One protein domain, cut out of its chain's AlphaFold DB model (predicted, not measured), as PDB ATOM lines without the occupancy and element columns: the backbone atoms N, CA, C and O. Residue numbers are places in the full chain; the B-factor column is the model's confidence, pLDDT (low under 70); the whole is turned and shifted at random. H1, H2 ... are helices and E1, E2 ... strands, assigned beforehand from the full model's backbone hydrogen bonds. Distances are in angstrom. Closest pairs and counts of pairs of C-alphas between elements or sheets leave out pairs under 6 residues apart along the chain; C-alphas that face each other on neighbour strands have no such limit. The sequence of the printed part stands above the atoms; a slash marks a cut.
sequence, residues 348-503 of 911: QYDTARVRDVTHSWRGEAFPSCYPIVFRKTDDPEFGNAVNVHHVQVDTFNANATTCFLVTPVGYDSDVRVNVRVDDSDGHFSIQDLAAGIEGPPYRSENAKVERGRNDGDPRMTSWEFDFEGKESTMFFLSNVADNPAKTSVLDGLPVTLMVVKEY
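What this domain is: This is residues 348 to 503 of the 911 residues of an uncharacterized protein of Hyphomonas johnsonii MHS-2 (UniProt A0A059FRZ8). Two strongly twisted sheets, partly face to face, make a sandwich, with E2, E9, E4, E7 and E6 in one layer and E1, E3, E8 and E5 in the other. Two short helices, H1 and H2, lie off to one side, and residues 351 to 359 stick out there. The printed part has 156 residues, with named elements in the order H1 H2 E1 E2 E3 E4 E5 E6 E7 E8 E9, and its class is mostly strand. The first sheet, order E2 E9 E4 E7 E6, is antiparallel; the second, order E1 E3 E8 E5, is mixed. The whole is compact, with a radius of gyration of the C-alphas of 16.5 A and spans of 47 by 43 by 27 A.

How they stand to each other: H1, residues 349 to 352, and H2, residues 361 to 365, are close but not clearly touching; their closest C-alphas, those of Asp 350 and Trp 361, are 7.1 A apart. Neither helix is on a sheet. In H2 every O i to N i+4 pair is within hydrogen-bond range; H1 is too short for such a pair, and its O i to N i+3 pair is not within range. E1, residues 370 to 375, is parallel to E3, residues 400 to 409, at 23 degrees, with N 372 and O 405 within hydrogen-bond range at 2.9 A. E2, residues 388 to 396, is antiparallel to E9, residues 490 to 502, with N 391 and O 495 at 2.8 A; E2 bends by 51 degrees at residue 393 and E9 by 52 degrees at residue 493. E3 is antiparallel to E8, residues 473 to 479, with N 404 and O 475 at 2.9 A. E4, residues 415 to 423, is antiparallel to E9, with N 418 and O 498 at 2.8 A, and to E7, residues 459 to 467, with N 419 and O 463 at 2.9 A. E5, residues 433 to 437, is antiparallel to E8, with N 436 and O 476 at 3.0 A. E6, residues 448 to 450, and E7 form a hairpin, with N 450 and O 460 at 2.9 A. The parts of the two sheets that face each other are 8.8 A centre to centre.

Where its parts are: H1 begins at C-alpha 349, (21.999, -41.435, -26.955). The longer strands are E9 at 32.5 A, E3 at 29.2 A, E4 at 26.1 A and E7 at 26.0 A, first to last C-alpha. E9 ends at C-alpha 502, (15.512, -13.880, -32.928).

The domain as a whole: The C-alphas farthest apart, those of Asp 356 and Asn 454, are 54.2 A apart. The printed part has no cut. The link E1 to E2 is long. Mean pLDDT of the printed part is 79.6; residues 378 to 386 and 452 to 458 are among those under 70.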
ATOM      1  N   GLN A 348      21.193 -38.046 -29.431       87.38
ATOM      2  CA  GLN A 348      20.527 -38.070 -28.124       87.38
ATOM      3  C   GLN A 348      20.856 -39.295 -27.255       87.38
ATOM      4  O   GLN A 348      20.205 -39.501 -26.225       87.38
ATOM      5  N   TYR A 349      21.792 -40.162 -27.655       86.31
ATOM      6  CA  TYR A 349      21.999 -41.435 -26.955       86.31
ATOM      7  C   TYR A 349      22.541 -41.257 -25.516       86.31
ATOM      8  O   TYR A 349      22.244 -42.111 -24.678       86.31
ATOM      9  N   ASP A 350      23.213 -40.145 -25.166       76.69
ATOM     10  CA  ASP A 350      23.528 -39.789 -23.757       76.69
ATOM     11  C   ASP A 350      22.295 -39.776 -22.865       76.69
ATOM     12  O   ASP A 350      22.307 -40.354 -21.779       76.69
ATOM     13  N   THR A 351      21.249 -39.080 -23.312       74.75
ATOM     14  CA  THR A 351      20.108 -38.703 -22.468       74.75
ATOM     15  C   THR A 351      19.395 -39.897 -21.831       74.75
ATOM     16  O   THR A 351      18.726 -39.745 -20.803       74.75
ATOM     17  N   ALA A 352      19.527 -41.087 -22.427       79.88
ATOM     18  CA  ALA A 352      18.721 -42.257 -22.106       79.88
ATOM     19  C   ALA A 352      19.430 -43.608 -22.233       79.88
ATOM     20  O   ALA A 352      19.340 -44.431 -21.322       79.88
ATOM     21  N   ARG A 353      20.157 -43.841 -23.327       82.31
ATOM     22  CA  ARG A 353      20.812 -45.129 -23.606       82.31
ATOM     23  C   ARG A 353      22.144 -45.273 -22.873       82.31
ATOM     24  O   ARG A 353      22.466 -46.348 -22.377       82.31
ATOM     25  N   VAL A 354      22.895 -44.180 -22.791       75.88
ATOM     26  CA  VAL A 354      24.328 -44.139 -22.458       75.88
ATOM     27  C   VAL A 354      24.560 -43.451 -21.090       75.88
ATOM     28  O   VAL A 354      25.634 -42.931 -20.812       75.88
ATOM     29  N   ARG A 355      23.548 -43.470 -20.202       63.00
ATOM     30  CA  ARG A 355      23.471 -42.679 -18.949       63.00
ATOM     31  C   ARG A 355      24.629 -42.863 -17.949       63.00
ATOM     32  O   ARG A 355      24.870 -41.947 -17.168       63.00
ATOM     33  N   ASP A 356      25.336 -43.995 -17.974       63.84
ATOM     34  CA  ASP A 356      26.307 -44.378 -16.932       63.84
ATOM     35  C   ASP A 356      27.794 -44.261 -17.340       63.84
ATOM     36  O   ASP A 356      28.678 -44.649 -16.572       63.84
ATOM     37  N   VAL A 357      28.128 -43.706 -18.519       59.97
ATOM     38  CA  VAL A 357      29.544 -43.414 -18.833       59.97
ATOM     39  C   VAL A 357      30.021 -42.155 -18.118       59.97
ATOM     40  O   VAL A 357      29.498 -41.062 -18.303       59.97
ATOM     41  N   THR A 358      31.128 -42.293 -17.393       50.44
ATOM     42  CA  THR A 358      31.897 -41.172 -16.826       50.44
ATOM     43  C   THR A 358      32.639 -40.341 -17.877       50.44
ATOM     44  O   THR A 358      33.142 -39.265 -17.561       50.44
ATOM     45  N   HIS A 359      32.727 -40.835 -19.113       57.00
ATOM     46  CA  HIS A 359      33.323 -40.150 -20.257       57.00
ATOM     47  C   HIS A 359      32.210 -39.593 -21.144       57.00
ATOM     48  O   HIS A 359      31.211 -40.265 -21.387       57.00
ATOM     49  N   SER A 360      32.364 -38.377 -21.668       66.50
ATOM     50  CA  SER A 360      31.410 -37.857 -22.647       66.50
ATOM     51  C   SER A 360      31.486 -38.702 -23.919       66.50
ATOM     52  O   SER A 360      32.409 -38.549 -24.712       66.50
ATOM     53  N   TRP A 361      30.494 -39.567 -24.145       75.75
ATOM     54  CA  TRP A 361      30.388 -40.384 -25.364       75.75
ATOM     55  C   TRP A 361      30.507 -39.532 -26.643       75.75
ATOM     56  O   TRP A 361      31.083 -39.993 -27.624       75.75
ATOM     57  N   ARG A 362      30.050 -38.263 -26.608       79.75
ATOM     58  CA  ARG A 362      30.232 -37.261 -27.677       79.75
ATOM     59  C   ARG A 362      31.705 -37.142 -28.091       79.75
ATOM     60  O   ARG A 362      31.982 -37.023 -29.271       79.75
ATOM     61  N   GLY A 363      32.644 -37.223 -27.145       78.81
ATOM     62  CA  GLY A 363      34.088 -37.189 -27.396       78.81
ATOM     63  C   GLY A 363      34.707 -38.516 -27.856       78.81
ATOM     64  O   GLY A 363      35.826 -38.495 -28.352       78.81
ATOM     65  N   GLU A 364      34.011 -39.653 -27.725       79.25
ATOM     66  CA  GLU A 364      34.401 -40.908 -28.396       79.25
ATOM     67  C   GLU A 364      33.830 -40.983 -29.817       79.25
ATOM     68  O   GLU A 364      34.528 -41.397 -30.736       79.25
ATOM     69  N   ALA A 365      32.572 -40.574 -29.999       82.94
ATOM     70  CA  ALA A 365      31.877 -40.671 -31.278       82.94
ATOM     71  C   ALA A 365      32.169 -39.510 -32.244       82.94
ATOM     72  O   ALA A 365      32.032 -39.662 -33.458       82.94
ATOM     73  N   PHE A 366      32.547 -38.354 -31.694       84.81
ATOM     74  CA  PHE A 366      32.895 -37.130 -32.410       84.81
ATOM     75  C   PHE A 366      34.024 -36.380 -31.670       84.81
ATOM     76  O   PHE A 366      33.801 -35.290 -31.124       84.81
ATOM     77  N   PRO A 367      35.250 -36.938 -31.617       82.25
ATOM     78  CA  PRO A 367      36.369 -36.343 -30.879       82.25
ATOM     79  C   PRO A 367      36.709 -34.914 -31.331       82.25
ATOM     80  O   PRO A 367      37.238 -34.137 -30.536       82.25
ATOM     81  N   SER A 368      36.369 -34.549 -32.572       83.81
ATOM     82  CA  SER A 368      36.598 -33.221 -33.156       83.81
ATOM     83  C   SER A 368      35.284 -32.497 -33.494       83.81
ATOM     84  O   SER A 368      35.132 -31.976 -34.597       83.81
ATOM     85  N   CYS A 369      34.298 -32.489 -32.588       89.75
ATOM     86  CA  CYS A 369      33.082 -31.684 -32.765       89.75
ATOM     87  C   CYS A 369      33.386 -30.185 -32.591       89.75
ATOM     88  O   CYS A 369      33.897 -29.775 -31.546       89.75
ATOM     89  N   TYR A 370      33.060 -29.348 -33.579       90.62
ATOM     90  CA  TYR A 370      33.421 -27.924 -33.578       90.62
ATOM     91  C   TYR A 370      32.522 -27.110 -32.624       90.62
ATOM     92  O   TYR A 370      31.316 -27.032 -32.862       90.62
ATOM     93  N   PRO A 371      33.045 -26.472 -31.556       91.44
ATOM     94  CA  PRO A 371      32.226 -25.682 -30.638       91.44
ATOM     95  C   PRO A 371      31.939 -24.287 -31.213       91.44
ATOM     96  O   PRO A 371      32.848 -23.474 -31.376       91.44
ATOM     97  N   ILE A 372      30.667 -23.981 -31.474       87.81
ATOM     98  CA  ILE A 372      30.219 -22.717 -32.073       87.81
ATOM     99  C   ILE A 372      29.359 -21.961 -31.066       87.81
ATOM    100  O   ILE A 372      28.247 -22.373 -30.749       87.81
ATOM    101  N   VAL A 373      29.857 -20.834 -30.552       88.56
ATOM    102  CA  VAL A 373      29.136 -20.027 -29.554       88.56
ATOM    103  C   VAL A 373      28.620 -18.741 -30.189       88.56
ATOM    104  O   VAL A 373      29.369 -17.786 -30.402       88.56
ATOM    105  N   PHE A 374      27.321 -18.698 -30.473       82.06
ATOM    106  CA  PHE A 374      26.640 -17.479 -30.898       82.06
ATOM    107  C   PHE A 374      26.321 -16.639 -29.663       82.06
ATOM    108  O   PHE A 374      25.503 -17.047 -28.845       82.06
ATOM    109  N   ARG A 375      26.950 -15.472 -29.499       83.12
ATOM    110  CA  ARG A 375      26.641 -14.553 -28.392       83.12
ATOM    111  C   ARG A 375      25.743 -13.432 -28.893       83.12
ATOM    112  O   ARG A 375      26.127 -12.721 -29.817       83.12
ATOM    113  N   LYS A 376      24.584 -13.235 -28.265       77.31
ATOM    114  CA  LYS A 376      23.809 -12.007 -28.448       77.31
ATOM    115  C   LYS A 376      24.680 -10.828 -28.007       77.31
ATOM    116  O   LYS A 376      25.199 -10.823 -26.893       77.31
ATOM    117  N   THR A 377      24.892  -9.876 -28.904       72.19
ATOM    118  CA  THR A 377      25.582  -8.621 -28.606       72.19
ATOM    119  C   THR A 377      24.564  -7.627 -28.067       72.19
ATOM    120  O   THR A 377      23.609  -7.301 -28.766       72.19
ATOM    121  N   ASP A 378      24.786  -7.114 -26.857       59.53
ATOM    122  CA  ASP A 378      23.932  -6.087 -26.235       59.53
ATOM    123  C   ASP A 378      24.072  -4.694 -26.887       59.53
ATOM    124  O   ASP A 378      23.472  -3.726 -26.423       59.53
ATOM    125  N   ASP A 379      24.877  -4.574 -27.947       51.44
ATOM    126  CA  ASP A 379      25.109  -3.324 -28.663       51.44
ATOM    127  C   ASP A 379      23.896  -2.958 -29.548       51.44
ATOM    128  O   ASP A 379      23.594  -3.673 -30.514       51.44
ATOM    129  N   PRO A 380      23.182  -1.853 -29.250       53.25
ATOM    130  CA  PRO A 380      21.999  -1.453 -30.000       53.25
ATOM    131  C   PRO A 380      22.319  -0.901 -31.399       53.25
ATOM    132  O   PRO A 380      21.422  -0.883 -32.246       53.25
ATOM    133  N   GLU A 381      23.555  -0.473 -31.680       43.88
ATOM    134  CA  GLU A 381      23.948  -0.016 -33.021       43.88
ATOM    135  C   GLU A 381      24.017  -1.212 -33.983       43.88
ATOM    136  O   GLU A 381      23.432  -1.181 -35.075       43.88
ATOM    137  N   PHE A 382      24.578  -2.325 -33.499       45.81
ATOM    138  CA  PHE A 382      24.606  -3.640 -34.147       45.81
ATOM    139  C   PHE A 382      23.309  -4.453 -33.954       45.81
ATOM    140  O   PHE A 382      23.324  -5.679 -34.046       45.81
ATOM    141  N   GLY A 383      22.159  -3.800 -33.743       44.59
ATOM    142  CA  GLY A 383      20.878  -4.414 -33.345       44.59
ATOM    143  C   GLY A 383      20.201  -5.415 -34.309       44.59
ATOM    144  O   GLY A 383      19.016  -5.684 -34.139       44.59
ATOM    145  N   ASN A 384      20.906  -5.930 -35.323       51.81
ATOM    146  CA  ASN A 384      20.594  -7.142 -36.105       51.81
ATOM    147  C   ASN A 384      21.877  -7.755 -36.723       51.81
ATOM    148  O   ASN A 384      21.818  -8.351 -37.798       51.81
ATOM    149  N   ALA A 385      23.055  -7.566 -36.116       49.84
ATOM    150  CA  ALA A 385      24.293  -8.130 -36.642       49.84
ATOM    151  C   ALA A 385      24.182  -9.656 -36.674       49.84
ATOM    152  O   ALA A 385      24.091 -10.320 -35.639       49.84
ATOM    153  N   VAL A 386      24.161 -10.203 -37.890       61.00
ATOM    154  CA  VAL A 386      24.224 -11.642 -38.121       61.00
ATOM    155  C   VAL A 386      25.550 -12.100 -37.534       61.00
ATOM    156  O   VAL A 386      26.609 -11.787 -38.073       61.00
ATOM    157  N   ASN A 387      25.508 -12.819 -36.415       72.88
ATOM    158  CA  ASN A 387      26.692 -13.519 -35.947       72.88
ATOM    159  C   ASN A 387      26.999 -14.597 -36.991       72.88
ATOM    160  O   ASN A 387      26.220 -15.541 -37.144       72.88
ATOM    161  N   VAL A 388      28.099 -14.415 -37.718       82.44
ATOM    162  CA  VAL A 388      28.610 -15.349 -38.721       82.44
ATOM    163  C   VAL A 388      29.828 -16.052 -38.136       82.44
ATOM    164  O   VAL A 388      30.791 -15.397 -37.742       82.44
ATOM    165  N   HIS A 389      29.803 -17.382 -38.109       83.88
ATOM    166  CA  HIS A 389      30.979 -18.205 -37.839       83.88
ATOM    167  C   HIS A 389      31.365 -18.954 -39.108       83.88
ATOM    168  O   HIS A 389      30.550 -19.691 -39.662       83.88
ATOM    169  N   HIS A 390      32.609 -18.785 -39.547       88.56
ATOM    170  CA  HIS A 390      33.206 -19.590 -40.607       88.56
ATOM    171  C   HIS A 390      34.046 -20.697 -39.971       88.56
ATOM    172  O   HIS A 390      34.911 -20.427 -39.135       88.56
ATOM    173  N   VAL A 391      33.782 -21.939 -40.359       89.25
ATOM    174  CA  VAL A 391      34.475 -23.140 -39.900       89.25
ATOM    175  C   VAL A 391      35.064 -23.831 -41.116       89.25
ATOM    176  O   VAL A 391      34.339 -24.164 -42.050       89.25
ATOM    177  N   GLN A 392      36.370 -24.064 -41.091       89.50
ATOM    178  CA  GLN A 392      37.042 -24.873 -42.096       89.50
ATOM    179  C   GLN A 392      37.050 -26.328 -41.621       89.50
ATOM    180  O   GLN A 392      37.546 -26.619 -40.530       89.50
ATOM    181  N   VAL A 393      36.483 -27.239 -42.413       89.12
ATOM    182  CA  VAL A 393      36.604 -28.683 -42.171       89.12
ATOM    183  C   VAL A 393      37.760 -29.199 -43.022       89.12
ATOM    184  O   VAL A 393      37.610 -29.367 -44.230       89.12
ATOM    185  N   ASP A 394      38.919 -29.403 -42.390       88.00
ATOM    186  CA  ASP A 394      40.197 -29.673 -43.071       88.00
ATOM    187  C   ASP A 394      40.135 -30.880 -44.019       88.00
ATOM    188  O   ASP A 394      40.556 -30.779 -45.167       88.00
ATOM    189  N   THR A 395      39.544 -31.989 -43.569       89.12
ATOM    190  CA  THR A 395      39.242 -33.166 -44.394       89.12
ATOM    191  C   THR A 395      37.915 -33.755 -43.940       89.12
ATOM    192  O   THR A 395      37.782 -34.224 -42.808       89.12
ATOM    193  N   PHE A 396      36.920 -33.763 -44.825       91.62
ATOM    194  CA  PHE A 396      35.631 -34.396 -44.581       91.62
ATOM    195  C   PHE A 396      35.546 -35.714 -45.356       91.62
ATOM    196  O   PHE A 396      35.292 -35.751 -46.563       91.62
ATOM    197  N   ASN A 397      35.779 -36.811 -44.637       90.75
ATOM    198  CA  ASN A 397      35.835 -38.160 -45.191       90.75
ATOM    199  C   ASN A 397      34.567 -38.548 -45.972       90.75
ATOM    200  O   ASN A 397      33.449 -38.144 -45.647       90.75
ATOM    201  N   ALA A 398      34.744 -39.386 -46.996       91.25
ATOM    202  CA  ALA A 398      33.635 -39.983 -47.730       91.25
ATOM    203  C   ALA A 398      32.831 -40.922 -46.820       91.25
ATOM    204  O   ALA A 398      33.411 -41.745 -46.120       91.25
ATOM    205  N   ASN A 399      31.502 -40.877 -46.890       92.81
ATOM    206  CA  ASN A 399      30.588 -41.714 -46.104       92.81
ATOM    207  C   ASN A 399      30.767 -41.562 -44.583       92.81
ATOM    208  O   ASN A 399      30.754 -42.554 -43.856       92.81
ATOM    209  N   ALA A 400      30.958 -40.322 -44.130       93.50
ATOM    210  CA  ALA A 400      31.197 -39.947 -42.737       93.50
ATOM    211  C   ALA A 400      30.291 -38.778 -42.305       93.50
ATOM    212  O   ALA A 400      29.576 -38.185 -43.120       93.50
ATOM    213  N   THR A 401      30.351 -38.420 -41.024       94.56
ATOM    214  CA  THR A 401      29.621 -37.301 -40.415       94.56
ATOM    215  C   THR A 401      30.558 -36.435 -39.587       94.56
ATOM    216  O   THR A 401      31.300 -36.929 -38.746       94.56
ATOM    217  N   THR A 402      30.477 -35.122 -39.777       94.31
ATOM    218  CA  THR A 402      31.074 -34.140 -38.866       94.31
ATOM    219  C   THR A 402      29.981 -33.447 -38.051       94.31
ATOM    220  O   THR A 402      28.810 -33.443 -38.450       94.31
ATOM    221  N   CYS A 403      30.337 -32.876 -36.899       94.81
ATOM    222  CA  CYS A 403      29.387 -32.173 -36.044       94.81
ATOM    223  C   CYS A 403      29.900 -30.833 -35.529       94.81
ATOM    224  O   CYS A 403      31.102 -30.584 -35.406       94.81
ATOM    225  N   PHE A 404      28.936 -29.983 -35.197       93.81
ATOM    226  CA  PHE A 404      29.126 -28.640 -34.684       93.81
ATOM    227  C   PHE A 404      28.254 -28.511 -33.435       93.81
ATOM    228  O   PHE A 404      27.037 -28.667 -33.512       93.81
ATOM    229  N   LEU A 405      28.855 -28.255 -32.275       92.50
ATOM    230  CA  LEU A 405      28.122 -28.029 -31.033       92.50
ATOM    231  C   LEU A 405      27.735 -26.551 -30.963       92.50
ATOM    232  O   LEU A 405      28.553 -25.705 -30.598       92.50
ATOM    233  N   VAL A 406      26.504 -26.244 -31.363       90.44
ATOM    234  CA  VAL A 406      25.998 -24.877 -31.480       90.44
ATOM    235  C   VAL A 406      25.370 -24.444 -30.160       90.44
ATOM    236  O   VAL A 406      24.393 -25.033 -29.708       90.44
ATOM    237  N   THR A 407      25.911 -23.387 -29.558       90.75
ATOM    238  CA  THR A 407      25.469 -22.850 -28.264       90.75
ATOM    239  C   THR A 407      25.033 -21.385 -28.413       90.75
ATOM    240  O   THR A 407      25.889 -20.491 -28.432       90.75
ATOM    241  N   PRO A 408      23.722 -21.099 -28.514       85.50
ATOM    242  CA  PRO A 408      23.187 -19.741 -28.448       85.50
ATOM    243  C   PRO A 408      23.217 -19.193 -27.009       85.50
ATOM    244  O   PRO A 408      22.499 -19.640 -26.119       85.50
ATOM    245  N   VAL A 409      24.043 -18.175 -26.774       84.06
ATOM    246  CA  VAL A 409      24.222 -17.511 -25.475       84.06
ATOM    247  C   VAL A 409      23.610 -16.113 -25.515       84.06
ATOM    248  O   VAL A 409      23.978 -15.287 -26.346       84.06
ATOM    249  N   GLY A 410      22.709 -15.827 -24.574       81.31
ATOM    250  CA  GLY A 410      22.077 -14.509 -24.415       81.31
ATOM    251  C   GLY A 410      20.798 -14.295 -25.232       81.31
ATOM    252  O   GLY A 410      20.143 -13.278 -25.052       81.31
ATOM    253  N   TYR A 411      20.405 -15.243 -26.083       77.88
ATOM    254  CA  TYR A 411      19.112 -15.215 -26.772       77.88
ATOM    255  C   TYR A 411      17.987 -15.663 -25.831       77.88
ATOM    256  O   TYR A 411      18.149 -16.641 -25.103       77.88
ATOM    257  N   ASP A 412      16.861 -14.945 -25.826       74.75
ATOM    258  CA  ASP A 412      15.716 -15.226 -24.937       74.75
ATOM    259  C   ASP A 412      14.542 -15.915 -25.658       74.75
ATOM    260  O   ASP A 412      13.541 -16.266 -25.032       74.75
ATOM    261  N   SER A 413      14.672 -16.144 -26.967       75.62
ATOM    262  CA  SER A 413      13.765 -16.960 -27.775       75.62
ATOM    263  C   SER A 413      14.539 -17.980 -28.602       75.62
ATOM    264  O   SER A 413      15.757 -17.888 -28.735       75.62
ATOM    265  N   ASP A 414      13.795 -18.867 -29.258       77.88
ATOM    266  CA  ASP A 414      14.297 -19.723 -30.329       77.88
ATOM    267  C   ASP A 414      15.060 -18.891 -31.376       77.88
ATOM    268  O   ASP A 414      14.608 -17.802 -31.772       77.88
ATOM    269  N   VAL A 415      16.207 -19.405 -31.820       75.50
ATOM    270  CA  VAL A 415      17.047 -18.784 -32.853       75.50
ATOM    271  C   VAL A 415      17.041 -19.627 -34.113       75.50
ATOM    272  O   VAL A 415      17.110 -20.853 -34.060       75.50
ATOM    273  N   ARG A 416      17.001 -18.974 -35.274       82.06
ATOM    274  CA  ARG A 416      17.198 -19.664 -36.551       82.06
ATOM    275  C   ARG A 416      18.653 -19.573 -36.978       82.06
ATOM    276  O   ARG A 416      19.135 -18.463 -37.208       82.06
ATOM    277  N   VAL A 417      19.312 -20.715 -37.154       79.94
ATOM    278  CA  VAL A 417      20.644 -20.785 -37.768       79.94
ATOM    279  C   VAL A 417      20.494 -21.249 -39.213       79.94
ATOM    280  O   VAL A 417      19.908 -22.299 -39.483       79.94
ATOM    281  N   ASN A 418      21.024 -20.460 -40.143       84.12
ATOM    282  CA  ASN A 418      21.274 -20.893 -41.509       84.12
ATOM    283  C   ASN A 418      22.703 -21.443 -41.579       84.12
ATOM    284  O   ASN A 418      23.647 -20.777 -41.153       84.12
ATOM    285  N   VAL A 419      22.845 -22.666 -42.076       83.12
ATOM    286  CA  VAL A 419      24.142 -23.273 -42.379       83.12
ATOM    287  C   VAL A 419      24.311 -23.231 -43.887       83.12
ATOM    288  O   VAL A 419      23.470 -23.770 -44.602       83.12
ATOM    289  N   ARG A 420      25.396 -22.622 -44.361       85.94
ATOM    290  CA  ARG A 420      25.784 -22.551 -45.771       85.94
ATOM    291  C   ARG A 420      27.117 -23.256 -45.982       85.94
ATOM    292  O   ARG A 420      28.046 -23.065 -45.204       85.94
ATOM    293  N   VAL A 421      27.215 -24.024 -47.058       84.69
ATOM    294  CA  VAL A 421      28.477 -24.567 -47.572       84.69
ATOM    295  C   VAL A 421      28.694 -24.029 -48.978       84.69
ATOM    296  O   VAL A 421      27.744 -23.944 -49.762       84.69
ATOM    297  N   ASP A 422      29.934 -23.641 -49.255       80.81
ATOM    298  CA  ASP A 422      30.352 -22.982 -50.489       80.81
ATOM    299  C   ASP A 422      31.301 -23.893 -51.280       80.81
ATOM    300  O   ASP A 422      32.274 -24.408 -50.732       80.81
ATOM    301  N   ASP A 423      31.004 -24.117 -52.558       80.12
ATOM    302  CA  ASP A 423      31.850 -24.841 -53.511       80.12
ATOM    303  C   ASP A 423      32.435 -23.837 -54.506       80.12
ATOM    304  O   ASP A 423      32.047 -23.792 -55.676       80.12
ATOM    305  N   SER A 424      33.334 -22.982 -54.004       69.31
ATOM    306  CA  SER A 424      34.002 -21.933 -54.787       69.31
ATOM    307  C   SER A 424      34.848 -22.480 -55.928       69.31
ATOM    308  O   SER A 424      34.993 -21.828 -56.959       69.31
ATOM    309  N   ASP A 425      35.368 -23.690 -55.747       68.69
ATOM    310  CA  ASP A 425      36.364 -24.282 -56.633       68.69
ATOM    311  C   ASP A 425      35.722 -25.295 -57.607       68.69
ATOM    312  O   ASP A 425      36.385 -25.836 -58.495       68.69
ATOM    313  N   GLY A 426      34.415 -25.562 -57.470       67.62
ATOM    314  CA  GLY A 426      33.685 -26.550 -58.273       67.62
ATOM    315  C   GLY A 426      34.173 -27.987 -58.057       67.62
ATOM    316  O   GLY A 426      34.068 -28.824 -58.959       67.62
ATOM    317  N   HIS A 427      34.795 -28.255 -56.909       64.88
ATOM    318  CA  HIS A 427      35.476 -29.508 -56.575       64.88
ATOM    319  C   HIS A 427      34.606 -30.440 -55.727       64.88
ATOM    320  O   HIS A 427      34.846 -31.650 -55.696       64.88
ATOM    321  N   PHE A 428      33.579 -29.910 -55.064       69.81
ATOM    322  CA  PHE A 428      32.793 -30.643 -54.084       69.81
ATOM    323  C   PHE A 428      31.424 -31.047 -54.629       69.81
ATOM    324  O   PHE A 428      30.669 -30.256 -55.190       69.81
ATOM    325  N   SER A 429      31.024 -32.295 -54.381       78.69
ATOM    326  CA  SER A 429      29.660 -32.743 -54.672       78.69
ATOM    327  C   SER A 429      28.686 -32.250 -53.588       78.69
ATOM    328  O   SER A 429      28.049 -33.052 -52.921       78.69
ATOM    329  N   ILE A 430      28.567 -30.936 -53.352       82.44
ATOM    330  CA  ILE A 430      27.804 -30.400 -52.201       82.44
ATOM    331  C   ILE A 430      26.315 -30.781 -52.199       82.44
ATOM    332  O   ILE A 430      25.690 -30.813 -51.143       82.44
ATOM    333  N   GLN A 431      25.756 -31.132 -53.364       82.25
ATOM    334  CA  GLN A 431      24.428 -31.749 -53.496       82.25
ATOM    335  C   GLN A 431      24.261 -33.081 -52.734       82.25
ATOM    336  O   GLN A 431      23.134 -33.476 -52.441       82.25
ATOM    337  N   ASP A 432      25.359 -33.776 -52.436       84.75
ATOM    338  CA  ASP A 432      25.383 -35.046 -51.708       84.75
ATOM    339  C   ASP A 432      25.405 -34.860 -50.182       84.75
ATOM    340  O   ASP A 432      25.260 -35.831 -49.440       84.75
ATOM    341  N   LEU A 433      25.547 -33.623 -49.696       91.69
ATOM    342  CA  LEU A 433      25.501 -33.329 -48.269       91.69
ATOM    343  C   LEU A 433      24.064 -33.411 -47.735       91.69
ATOM    344  O   LEU A 433      23.130 -32.804 -48.269       91.69
ATOM    345  N   ALA A 434      23.908 -34.128 -46.626       92.69
ATOM    346  CA  ALA A 434      22.684 -34.181 -45.838       92.69
ATOM    347  C   ALA A 434      22.942 -33.597 -44.447       92.69
ATOM    348  O   ALA A 434      24.000 -33.828 -43.859       92.69
ATOM    349  N   ALA A 435      21.979 -32.848 -43.916       91.50
ATOM    350  CA  ALA A 435      22.157 -32.103 -42.677       91.50
ATOM    351  C   ALA A 435      20.968 -32.277 -41.720       91.50
ATOM    352  O   ALA A 435      19.839 -32.532 -42.150       91.50
ATOM    353  N   GLY A 436      21.224 -32.129 -40.419       92.06
ATOM    354  CA  GLY A 436      20.208 -32.245 -39.371       92.06
ATOM    355  C   GLY A 436      20.707 -31.806 -37.996       92.06
ATOM    356  O   GLY A 436      21.899 -31.595 -37.803       92.06
ATOM    357  N   ILE A 437      19.797 -31.687 -37.034       91.69
ATOM    358  CA  ILE A 437      20.097 -31.356 -35.629       91.69
ATOM    359  C   ILE A 437      19.809 -32.557 -34.723       91.69
ATOM    360  O   ILE A 437      19.022 -33.426 -35.093       91.69
ATOM    361  N   GLU A 438      20.448 -32.638 -33.553       90.12
ATOM    362  CA  GLU A 438      20.109 -33.670 -32.569       90.12
ATOM    363  C   GLU A 438      18.653 -33.530 -32.099       90.12
ATOM    364  O   GLU A 438      18.207 -32.453 -31.706       90.12
ATOM    365  N   GLY A 439      17.916 -34.641 -32.114       83.31
ATOM    366  CA  GLY A 439      16.567 -34.714 -31.555       83.31
ATOM    367  C   GLY A 439      15.380 -34.484 -32.499       83.31
ATOM    368  O   GLY A 439      15.528 -34.202 -33.690       83.31
ATOM    369  N   PRO A 440      14.157 -34.694 -31.975       75.94
ATOM    370  CA  PRO A 440      12.933 -34.607 -32.753       75.94
ATOM    371  C   PRO A 440      12.520 -33.145 -33.020       75.94
ATOM    372  O   PRO A 440      12.674 -32.300 -32.144       75.94
ATOM    373  N   PRO A 441      11.885 -32.844 -34.170       75.38
ATOM    374  CA  PRO A 441      11.489 -33.781 -35.218       75.38
ATOM    375  C   PRO A 441      12.665 -34.145 -36.136       75.38
ATOM    376  O   PRO A 441      13.139 -33.294 -36.884       75.38
ATOM    377  N   TYR A 442      13.054 -35.425 -36.161       76.75
ATOM    378  CA  TYR A 442      14.142 -35.904 -37.013       76.75
ATOM    379  C   TYR A 442      13.812 -35.652 -38.481       76.75
ATOM    380  O   TYR A 442      12.833 -36.174 -39.028       76.75
ATOM    381  N   ARG A 443      14.621 -34.808 -39.112       75.88
ATOM    382  CA  ARG A 443      14.465 -34.360 -40.490       75.88
ATOM    383  C   ARG A 443      15.850 -34.235 -41.090       75.88
ATOM    384  O   ARG A 443      16.595 -33.315 -40.783       75.88
ATOM    385  N   SER A 444      16.188 -35.164 -41.974       72.31
ATOM    386  CA  SER A 444      17.268 -34.932 -42.927       72.31
ATOM    387  C   SER A 444      16.762 -33.913 -43.945       72.31
ATOM    388  O   SER A 444      15.871 -34.231 -44.735       72.31
ATOM    389  N   GLU A 445      17.290 -32.690 -43.912       76.56
ATOM    390  CA  GLU A 445      17.084 -31.739 -45.003       76.56
ATOM    391  C   GLU A 445      18.181 -31.962 -46.051       76.56
ATOM    392  O   GLU A 445      19.377 -31.866 -45.770       76.56
ATOM    393  N   ASN A 446      17.771 -32.282 -47.280       73.44
ATOM    394  CA  ASN A 446      18.688 -32.331 -48.415       73.44
ATOM    395  C   ASN A 446      19.181 -30.918 -48.737       73.44
ATOM    396  O   ASN A 446      18.423 -29.952 -48.611       73.44
ATOM    397  N   ALA A 447      20.426 -30.829 -49.202       72.50
ATOM    398  CA  ALA A 447      21.040 -29.621 -49.732       72.50
ATOM    399  C   ALA A 447      20.081 -28.792 -50.617       72.50
ATOM    400  O   ALA A 447      19.686 -29.232 -51.703       72.50
ATOM    401  N   LYS A 448      19.724 -27.569 -50.192       76.56
ATOM    402  CA  LYS A 448      19.080 -26.588 -51.084       76.56
ATOM    403  C   LYS A 448      20.173 -25.977 -51.948       76.56
ATOM    404  O   LYS A 448      20.760 -24.964 -51.580       76.56
ATOM    405  N   VAL A 449      20.476 -26.644 -53.060       75.69
ATOM    406  CA  VAL A 449      21.540 -26.216 -53.974       75.69
ATOM    407  C   VAL A 449      21.086 -25.000 -54.771       75.69
ATOM    408  O   VAL A 449      20.258 -25.101 -55.680       75.69
ATOM    409  N   GLU A 450      21.668 -23.854 -54.451       77.06
ATOM    410  CA  GLU A 450      21.572 -22.645 -55.252       77.06
ATOM    411  C   GLU A 450      22.685 -22.687 -56.302       77.06
ATOM    412  O   GLU A 450      23.867 -22.876 -55.998       77.06
ATOM    413  N   ARG A 451      22.298 -22.573 -57.577       70.38
ATOM    414  CA  ARG A 451      23.274 -22.427 -58.656       70.38
ATOM    415  C   ARG A 451      23.873 -21.030 -58.574       70.38
ATOM    416  O   ARG A 451      23.122 -20.062 -58.450       70.38
ATOM    417  N   GLY A 452      25.189 -20.953 -58.736       63.75
ATOM    418  CA  GLY A 452      25.872 -19.715 -59.065       63.75
ATOM    419  C   GLY A 452      25.208 -19.003 -60.255       63.75
ATOM    420  O   GLY A 452      24.547 -19.629 -61.093       63.75
ATOM    421  N   ARG A 453      25.317 -17.673 -60.282       62.31
ATOM    422  CA  ARG A 453      24.570 -16.792 -61.194       62.31
ATOM    423  C   ARG A 453      25.059 -16.922 -62.641       62.31
ATOM    424  O   ARG A 453      24.263 -16.750 -63.564       62.31
ATOM    425  N   ASN A 454      26.333 -17.267 -62.810       68.00
ATOM    426  CA  ASN A 454      27.026 -17.539 -64.064       68.00
ATOM    427  C   ASN A 454      27.611 -18.965 -64.080       68.00
ATOM    428  O   ASN A 454      27.833 -19.574 -63.031       68.00
ATOM    429  N   ASP A 455      27.923 -19.489 -65.268       61.28
ATOM    430  CA  ASP A 455      28.700 -20.729 -65.396       61.28
ATOM    431  C   ASP A 455      30.123 -20.510 -64.849       61.28
ATOM    432  O   ASP A 455      30.927 -19.803 -65.455       61.28
ATOM    433  N   GLY A 456      30.421 -21.124 -63.701       60.53
ATOM    434  CA  GLY A 456      31.688 -20.974 -62.973       60.53
ATOM    435  C   GLY A 456      31.569 -20.234 -61.637       60.53
ATOM    436  O   GLY A 456      32.514 -20.274 -60.857       60.53
ATOM    437  N   ASP A 457      30.422 -19.618 -61.338       61.41
ATOM    438  CA  ASP A 457      30.159 -19.086 -59.997       61.41
ATOM    439  C   ASP A 457      30.018 -20.235 -58.973       61.41
ATOM    440  O   ASP A 457      29.508 -21.309 -59.330       61.41
ATOM    441  N   PRO A 458      30.378 -20.005 -57.693       60.78
ATOM    442  CA  PRO A 458      30.288 -21.019 -56.653       60.78
ATOM    443  C   PRO A 458      28.892 -21.625 -56.551       60.78
ATOM    444  O   PRO A 458      27.877 -20.916 -56.557       60.78
ATOM    445  N   ARG A 459      28.825 -22.948 -56.401       76.31
ATOM    446  CA  ARG A 459      27.578 -23.579 -55.966       76.31
ATOM    447  C   ARG A 459      27.464 -23.398 -54.464       76.31
ATOM    448  O   ARG A 459      28.419 -23.631 -53.730       76.31
ATOM    449  N   MET A 460      26.280 -23.023 -54.006       80.56
ATOM    450  CA  MET A 460      25.987 -22.937 -52.581       80.56
ATOM    451  C   MET A 460      24.991 -24.027 -52.226       80.56
ATOM    452  O   MET A 460      24.075 -24.316 -52.995       80.56
ATOM    453  N   THR A 461      25.110 -24.589 -51.033       85.69
ATOM    454  CA  THR A 461      23.996 -25.288 -50.390       85.69
ATOM    455  C   THR A 461      23.684 -24.616 -49.070       85.69
ATOM    456  O   THR A 461      24.602 -24.208 -48.358       85.69
ATOM    457  N   SER A 462      22.397 -24.500 -48.742       86.50
ATOM    458  CA  SER A 462      21.965 -23.999 -47.443       86.50
ATOM    459  C   SER A 462      20.901 -24.864 -46.770       86.50
ATOM    460  O   SER A 462      20.082 -25.530 -47.411       86.50
ATOM    461  N   TRP A 463      20.907 -24.811 -45.442       89.12
ATOM    462  CA  TRP A 463      19.929 -25.427 -44.555       89.12
ATOM    463  C   TRP A 463      19.498 -24.414 -43.495       89.12
ATOM    464  O   TRP A 463      20.288 -23.560 -43.101       89.12
ATOM    465  N   GLU A 464      18.257 -24.504 -43.019       86.88
ATOM    466  CA  GLU A 464      17.740 -23.642 -41.952       86.88
ATOM    467  C   GLU A 464      17.196 -24.506 -40.821       86.88
ATOM    468  O   GLU A 464      16.257 -25.272 -41.033       86.88
ATOM    469  N   PHE A 465      17.735 -24.331 -39.618       85.06
ATOM    470  CA  PHE A 465      17.273 -25.029 -38.422       85.06
ATOM    471  C   PHE A 465      16.819 -24.017 -37.371       85.06
ATOM    472  O   PHE A 465      17.458 -22.982 -37.169       85.06
ATOM    473  N   ASP A 466      15.701 -24.318 -36.714       83.12
ATOM    474  CA  ASP A 466      15.235 -23.596 -35.535       83.12
ATOM    475  C   ASP A 466      15.814 -24.299 -34.293       83.12
ATOM    476  O   ASP A 466      15.629 -25.503 -34.131       83.12
ATOM    477  N   PHE A 467      16.532 -23.557 -33.451       78.88
ATOM    478  CA  PHE A 467      17.135 -24.023 -32.199       78.88
ATOM    479  C   PHE A 467      16.325 -23.475 -31.021       78.88
ATOM    480  O   PHE A 467      16.085 -22.267 -30.957       78.88
ATOM    481  N   GLU A 468      15.918 -24.339 -30.089       73.75
ATOM    482  CA  GLU A 468      15.102 -23.946 -28.934       73.75
ATOM    483  C   GLU A 468      15.968 -23.334 -27.812       73.75
ATOM    484  O   GLU A 468      16.756 -24.005 -27.147       73.75
ATOM    485  N   GLY A 469      15.797 -22.032 -27.568       65.38
ATOM    486  CA  GLY A 469      16.350 -21.339 -26.399       65.38
ATOM    487  C   GLY A 469      17.883 -21.324 -26.259       65.38
ATOM    488  O   GLY A 469      18.597 -20.871 -27.147       65.38
ATOM    489  N   LYS A 470      18.367 -21.700 -25.063       63.53
ATOM    490  CA  LYS A 470      19.747 -21.481 -24.559       63.53
ATOM    491  C   LYS A 470      20.583 -22.764 -24.466       63.53
ATOM    492  O   LYS A 470      21.659 -22.746 -23.866       63.53
ATOM    493  N   GLU A 471      20.071 -23.882 -24.971       81.69
ATOM    494  CA  GLU A 471      20.727 -25.184 -24.848       81.69
ATOM    495  C   GLU A 471      21.733 -25.409 -25.982       81.69
ATOM    496  O   GLU A 471      21.532 -24.970 -27.113       81.69
ATOM    497  N   SER A 472      22.846 -26.072 -25.669       87.06
ATOM    498  CA  SER A 472      23.820 -26.479 -26.680       87.06
ATOM    499  C   SER A 472      23.244 -27.632 -27.497       87.06
ATOM    500  O   SER A 472      22.980 -28.695 -26.942       87.06
ATOM    501  N   THR A 473      23.098 -27.448 -28.805       89.44
ATOM    502  CA  THR A 473      22.541 -28.453 -29.719       89.44
ATOM    503  C   THR A 473      23.592 -28.853 -30.750       89.44
ATOM    504  O   THR A 473      24.202 -28.004 -31.403       89.44
ATOM    505  N   MET A 474      23.811 -30.152 -30.925       91.19
ATOM    506  CA  MET A 474      24.634 -30.693 -31.999       91.19
ATOM    507  C   MET A 474      23.920 -30.558 -33.340       91.19
ATOM    508  O   MET A 474      22.824 -31.075 -33.551       91.19
ATOM    509  N   PHE A 475      24.592 -29.891 -34.265       92.62
ATOM    510  CA  PHE A 475      24.295 -29.908 -35.683       92.62
ATOM    511  C   PHE A 475      25.198 -30.946 -36.366       92.62
ATOM    512  O   PHE A 475      26.409 -30.955 -36.147       92.62
ATOM    513  N   PHE A 476      24.613 -31.809 -37.193       94.50
ATOM    514  CA  PHE A 476      25.293 -32.852 -37.953       94.50
ATOM    515  C   PHE A 476      25.281 -32.531 -39.443       94.50
ATOM    516  O   PHE A 476      24.229 -32.254 -40.027       94.50
ATOM    517  N   LEU A 477      26.443 -32.677 -40.072       94.88
ATOM    518  CA  LEU A 477      26.603 -32.657 -41.518       94.88
ATOM    519  C   LEU A 477      27.160 -34.017 -41.941       94.88
ATOM    520  O   LEU A 477      28.194 -34.445 -41.432       94.88
ATOM    521  N   SER A 478      26.469 -34.713 -42.842       95.56
ATOM    522  CA  SER A 478      26.838 -36.045 -43.332       95.56
ATOM    523  C   SER A 478      27.194 -35.994 -44.814       95.56
ATOM    524  O   SER A 478      26.406 -35.520 -45.633       95.56
ATOM    525  N   ASN A 479      28.371 -36.513 -45.154       94.56
ATOM    526  CA  ASN A 479      28.862 -36.649 -46.519       94.56
ATOM    527  C   ASN A 479      28.576 -38.076 -46.992       94.56
ATOM    528  O   ASN A 479      29.400 -38.968 -46.803       94.56
ATOM    529  N   VAL A 480      27.385 -38.311 -47.548       94.12
ATOM    530  CA  VAL A 480      26.969 -39.602 -48.120       94.12
ATOM    531  C   VAL A 480      26.194 -39.321 -49.400       94.12
ATOM    532  O   VAL A 480      25.073 -38.829 -49.342       94.12
ATOM    533  N   ALA A 481      26.754 -39.665 -50.554       92.25
ATOM    534  CA  ALA A 481      26.103 -39.412 -51.831       92.25
ATOM    535  C   ALA A 481      24.833 -40.240 -52.058       92.25
ATOM    536  O   ALA A 481      24.651 -41.315 -51.481       92.25
ATOM    537  N   ASP A 482      23.986 -39.783 -52.990       90.44
ATOM    538  CA  ASP A 482      22.825 -40.555 -53.480       90.44
ATOM    539  C   ASP A 482      23.231 -41.959 -53.971       90.44
ATOM    540  O   ASP A 482      22.456 -42.914 -53.913       90.44
ATOM    541  N   ASN A 483      24.474 -42.096 -54.434       92.69
ATOM    542  CA  ASN A 483      25.158 -43.370 -54.590       92.69
ATOM    543  C   ASN A 483      26.384 -43.383 -53.655       92.69
ATOM    544  O   ASN A 483      27.425 -42.854 -54.049       92.69
ATOM    545  N   PRO A 484      26.310 -44.005 -52.463       93.19
ATOM    546  CA  PRO A 484      27.375 -43.941 -51.453       93.19
ATOM    547  C   PRO A 484      28.737 -44.488 -51.918       93.19
ATOM    548  O   PRO A 484      29.793 -44.091 -51.428       93.19
ATOM    549  N   ALA A 485      28.743 -45.365 -52.926       90.50
ATOM    550  CA  ALA A 485      29.963 -45.861 -53.564       90.50
ATOM    551  C   ALA A 485      30.700 -44.793 -54.408       90.50
ATOM    552  O   ALA A 485      31.836 -45.008 -54.841       90.50
ATOM    553  N   LYS A 486      30.057 -43.651 -54.673       90.75
ATOM    554  CA  LYS A 486      30.613 -42.502 -55.401       90.75
ATOM    555  C   LYS A 486      30.932 -41.301 -54.512       90.75
ATOM    556  O   LYS A 486      31.487 -40.342 -55.035       90.75
ATOM    557  N   THR A 487      30.618 -41.351 -53.217       91.00
ATOM    558  CA  THR A 487      30.960 -40.282 -52.273       91.00
ATOM    559  C   THR A 487      32.465 -40.005 -52.309       91.00
ATOM    560  O   THR A 487      33.270 -40.933 -52.202       91.00
ATOM    561  N   SER A 488      32.840 -38.738 -52.472       89.56
ATOM    562  CA  SER A 488      34.226 -38.269 -52.437       89.56
ATOM    563  C   SER A 488      34.586 -37.725 -51.055       89.56
ATOM    564  O   SER A 488      33.719 -37.259 -50.317       89.56
ATOM    565  N   VAL A 489      35.875 -37.756 -50.716       89.69
ATOM    566  CA  VAL A 489      36.419 -36.913 -49.642       89.69
ATOM    567  C   VAL A 489      36.297 -35.450 -50.081       89.69
ATOM    568  O   VAL A 489      36.414 -35.163 -51.276       89.69
ATOM    569  N   LEU A 490      36.015 -34.546 -49.144       89.44
ATOM    570  CA  LEU A 490      35.959 -33.102 -49.377       89.44
ATOM    571  C   LEU A 490      37.028 -32.444 -48.493       89.44
ATOM    572  O   LEU A 490      36.851 -32.355 -47.278       89.44
ATOM    573  N   ASP A 491      38.149 -32.041 -49.084       89.25
ATOM    574  CA  ASP A 491      39.248 -31.386 -48.364       89.25
ATOM    575  C   ASP A 491      39.025 -29.875 -48.288       89.25
ATOM    576  O   ASP A 491      38.733 -29.236 -49.294       89.25
ATOM    577  N   GLY A 492      39.175 -29.295 -47.098       88.25
ATOM    578  CA  GLY A 492      39.025 -27.862 -46.872       88.25
ATOM    579  C   GLY A 492      37.611 -27.340 -47.135       88.25
ATOM    580  O   GLY A 492      37.462 -26.285 -47.746       88.25
ATOM    581  N   LEU A 493      36.575 -28.053 -46.681       89.50
ATOM    582  CA  LEU A 493      35.188 -27.641 -46.896       89.50
ATOM    583  C   LEU A 493      34.838 -26.413 -46.022       89.50
ATOM    584  O   LEU A 493      34.852 -26.536 -44.790       89.50
ATOM    585  N   PRO A 494      34.472 -25.255 -46.609       90.75
ATOM    586  CA  PRO A 494      34.099 -24.073 -45.844       90.75
ATOM    587  C   PRO A 494      32.628 -24.158 -45.415       90.75
ATOM    588  O   PRO A 494      31.708 -24.158 -46.236       90.75
ATOM    589  N   VAL A 495      32.394 -24.198 -44.104       90.88
ATOM    590  CA  VAL A 495      31.061 -24.241 -43.492       90.88
ATOM    591  C   VAL A 495      30.799 -22.926 -42.767       90.88
ATOM    592  O   VAL A 495      31.497 -22.560 -41.828       90.88
ATOM    593  N   THR A 496      29.773 -22.198 -43.191       90.12
ATOM    594  CA  THR A 496      29.382 -20.908 -42.616       90.12
ATOM    595  C   THR A 496      28.072 -21.059 -41.851       90.12
ATOM    596  O   THR A 496      27.053 -21.411 -42.440       90.12
ATOM    597  N   LEU A 497      28.076 -20.787 -40.546       88.31
ATOM    598  CA  LEU A 497      26.889 -20.829 -39.690       88.31
ATOM    599  C   LEU A 497      26.479 -19.401 -39.304       88.31
ATOM    600  O   LEU A 497      27.299 -18.627 -38.810       88.31
ATOM    601  N   MET A 498      25.211 -19.051 -39.516       85.62
ATOM    602  CA  MET A 498      24.688 -17.684 -39.394       85.62
ATOM    603  C   MET A 498      23.391 -17.653 -38.586       85.62
ATOM    604  O   MET A 498      22.425 -18.307 -38.972       85.62
ATOM    605  N   VAL A 499      23.307 -16.855 -37.515       79.50
ATOM    606  CA  VAL A 499      22.017 -16.607 -36.831       79.50
ATOM    607  C   VAL A 499      21.215 -15.561 -37.608       79.50
ATOM    608  O   VAL A 499      21.619 -14.405 -37.689       79.50
ATOM    609  N   VAL A 500      20.068 -15.959 -38.167       69.38
ATOM    610  CA  VAL A 500      19.298 -15.142 -39.127       69.38
ATOM    611  C   VAL A 500      18.211 -14.281 -38.469       69.38
ATOM    612  O   VAL A 500      17.923 -13.194 -38.965       69.38
ATOM    613  N   LYS A 501      17.584 -14.726 -37.366       65.19
ATOM    614  CA  LYS A 501      16.643 -13.897 -36.578       65.19
ATOM    615  C   LYS A 501      16.412 -14.471 -35.171       65.19
ATOM    616  O   LYS A 501      16.376 -15.690 -34.997       65.19
ATOM    617  N   GLU A 502      16.186 -13.583 -34.202       52.69
ATOM    618  CA  GLU A 502      15.512 -13.880 -32.928       52.69
ATOM    619  C   GLU A 502      13.993 -13.785 -33.172       52.69
ATOM    620  O   GLU A 502      13.502 -12.783 -33.710       52.69
ATOM    621  N   TYR A 503      13.229 -14.829 -32.845       45.97
ATOM    622  CA  TYR A 503      11.786 -14.824 -33.077       45.97
ATOM    623  C   TYR A 503      11.043 -13.960 -32.049       45.97
ATOM    624  O   TYR A 503      10.559 -14.437 -31.021       45.97
TER     625      TYR A 503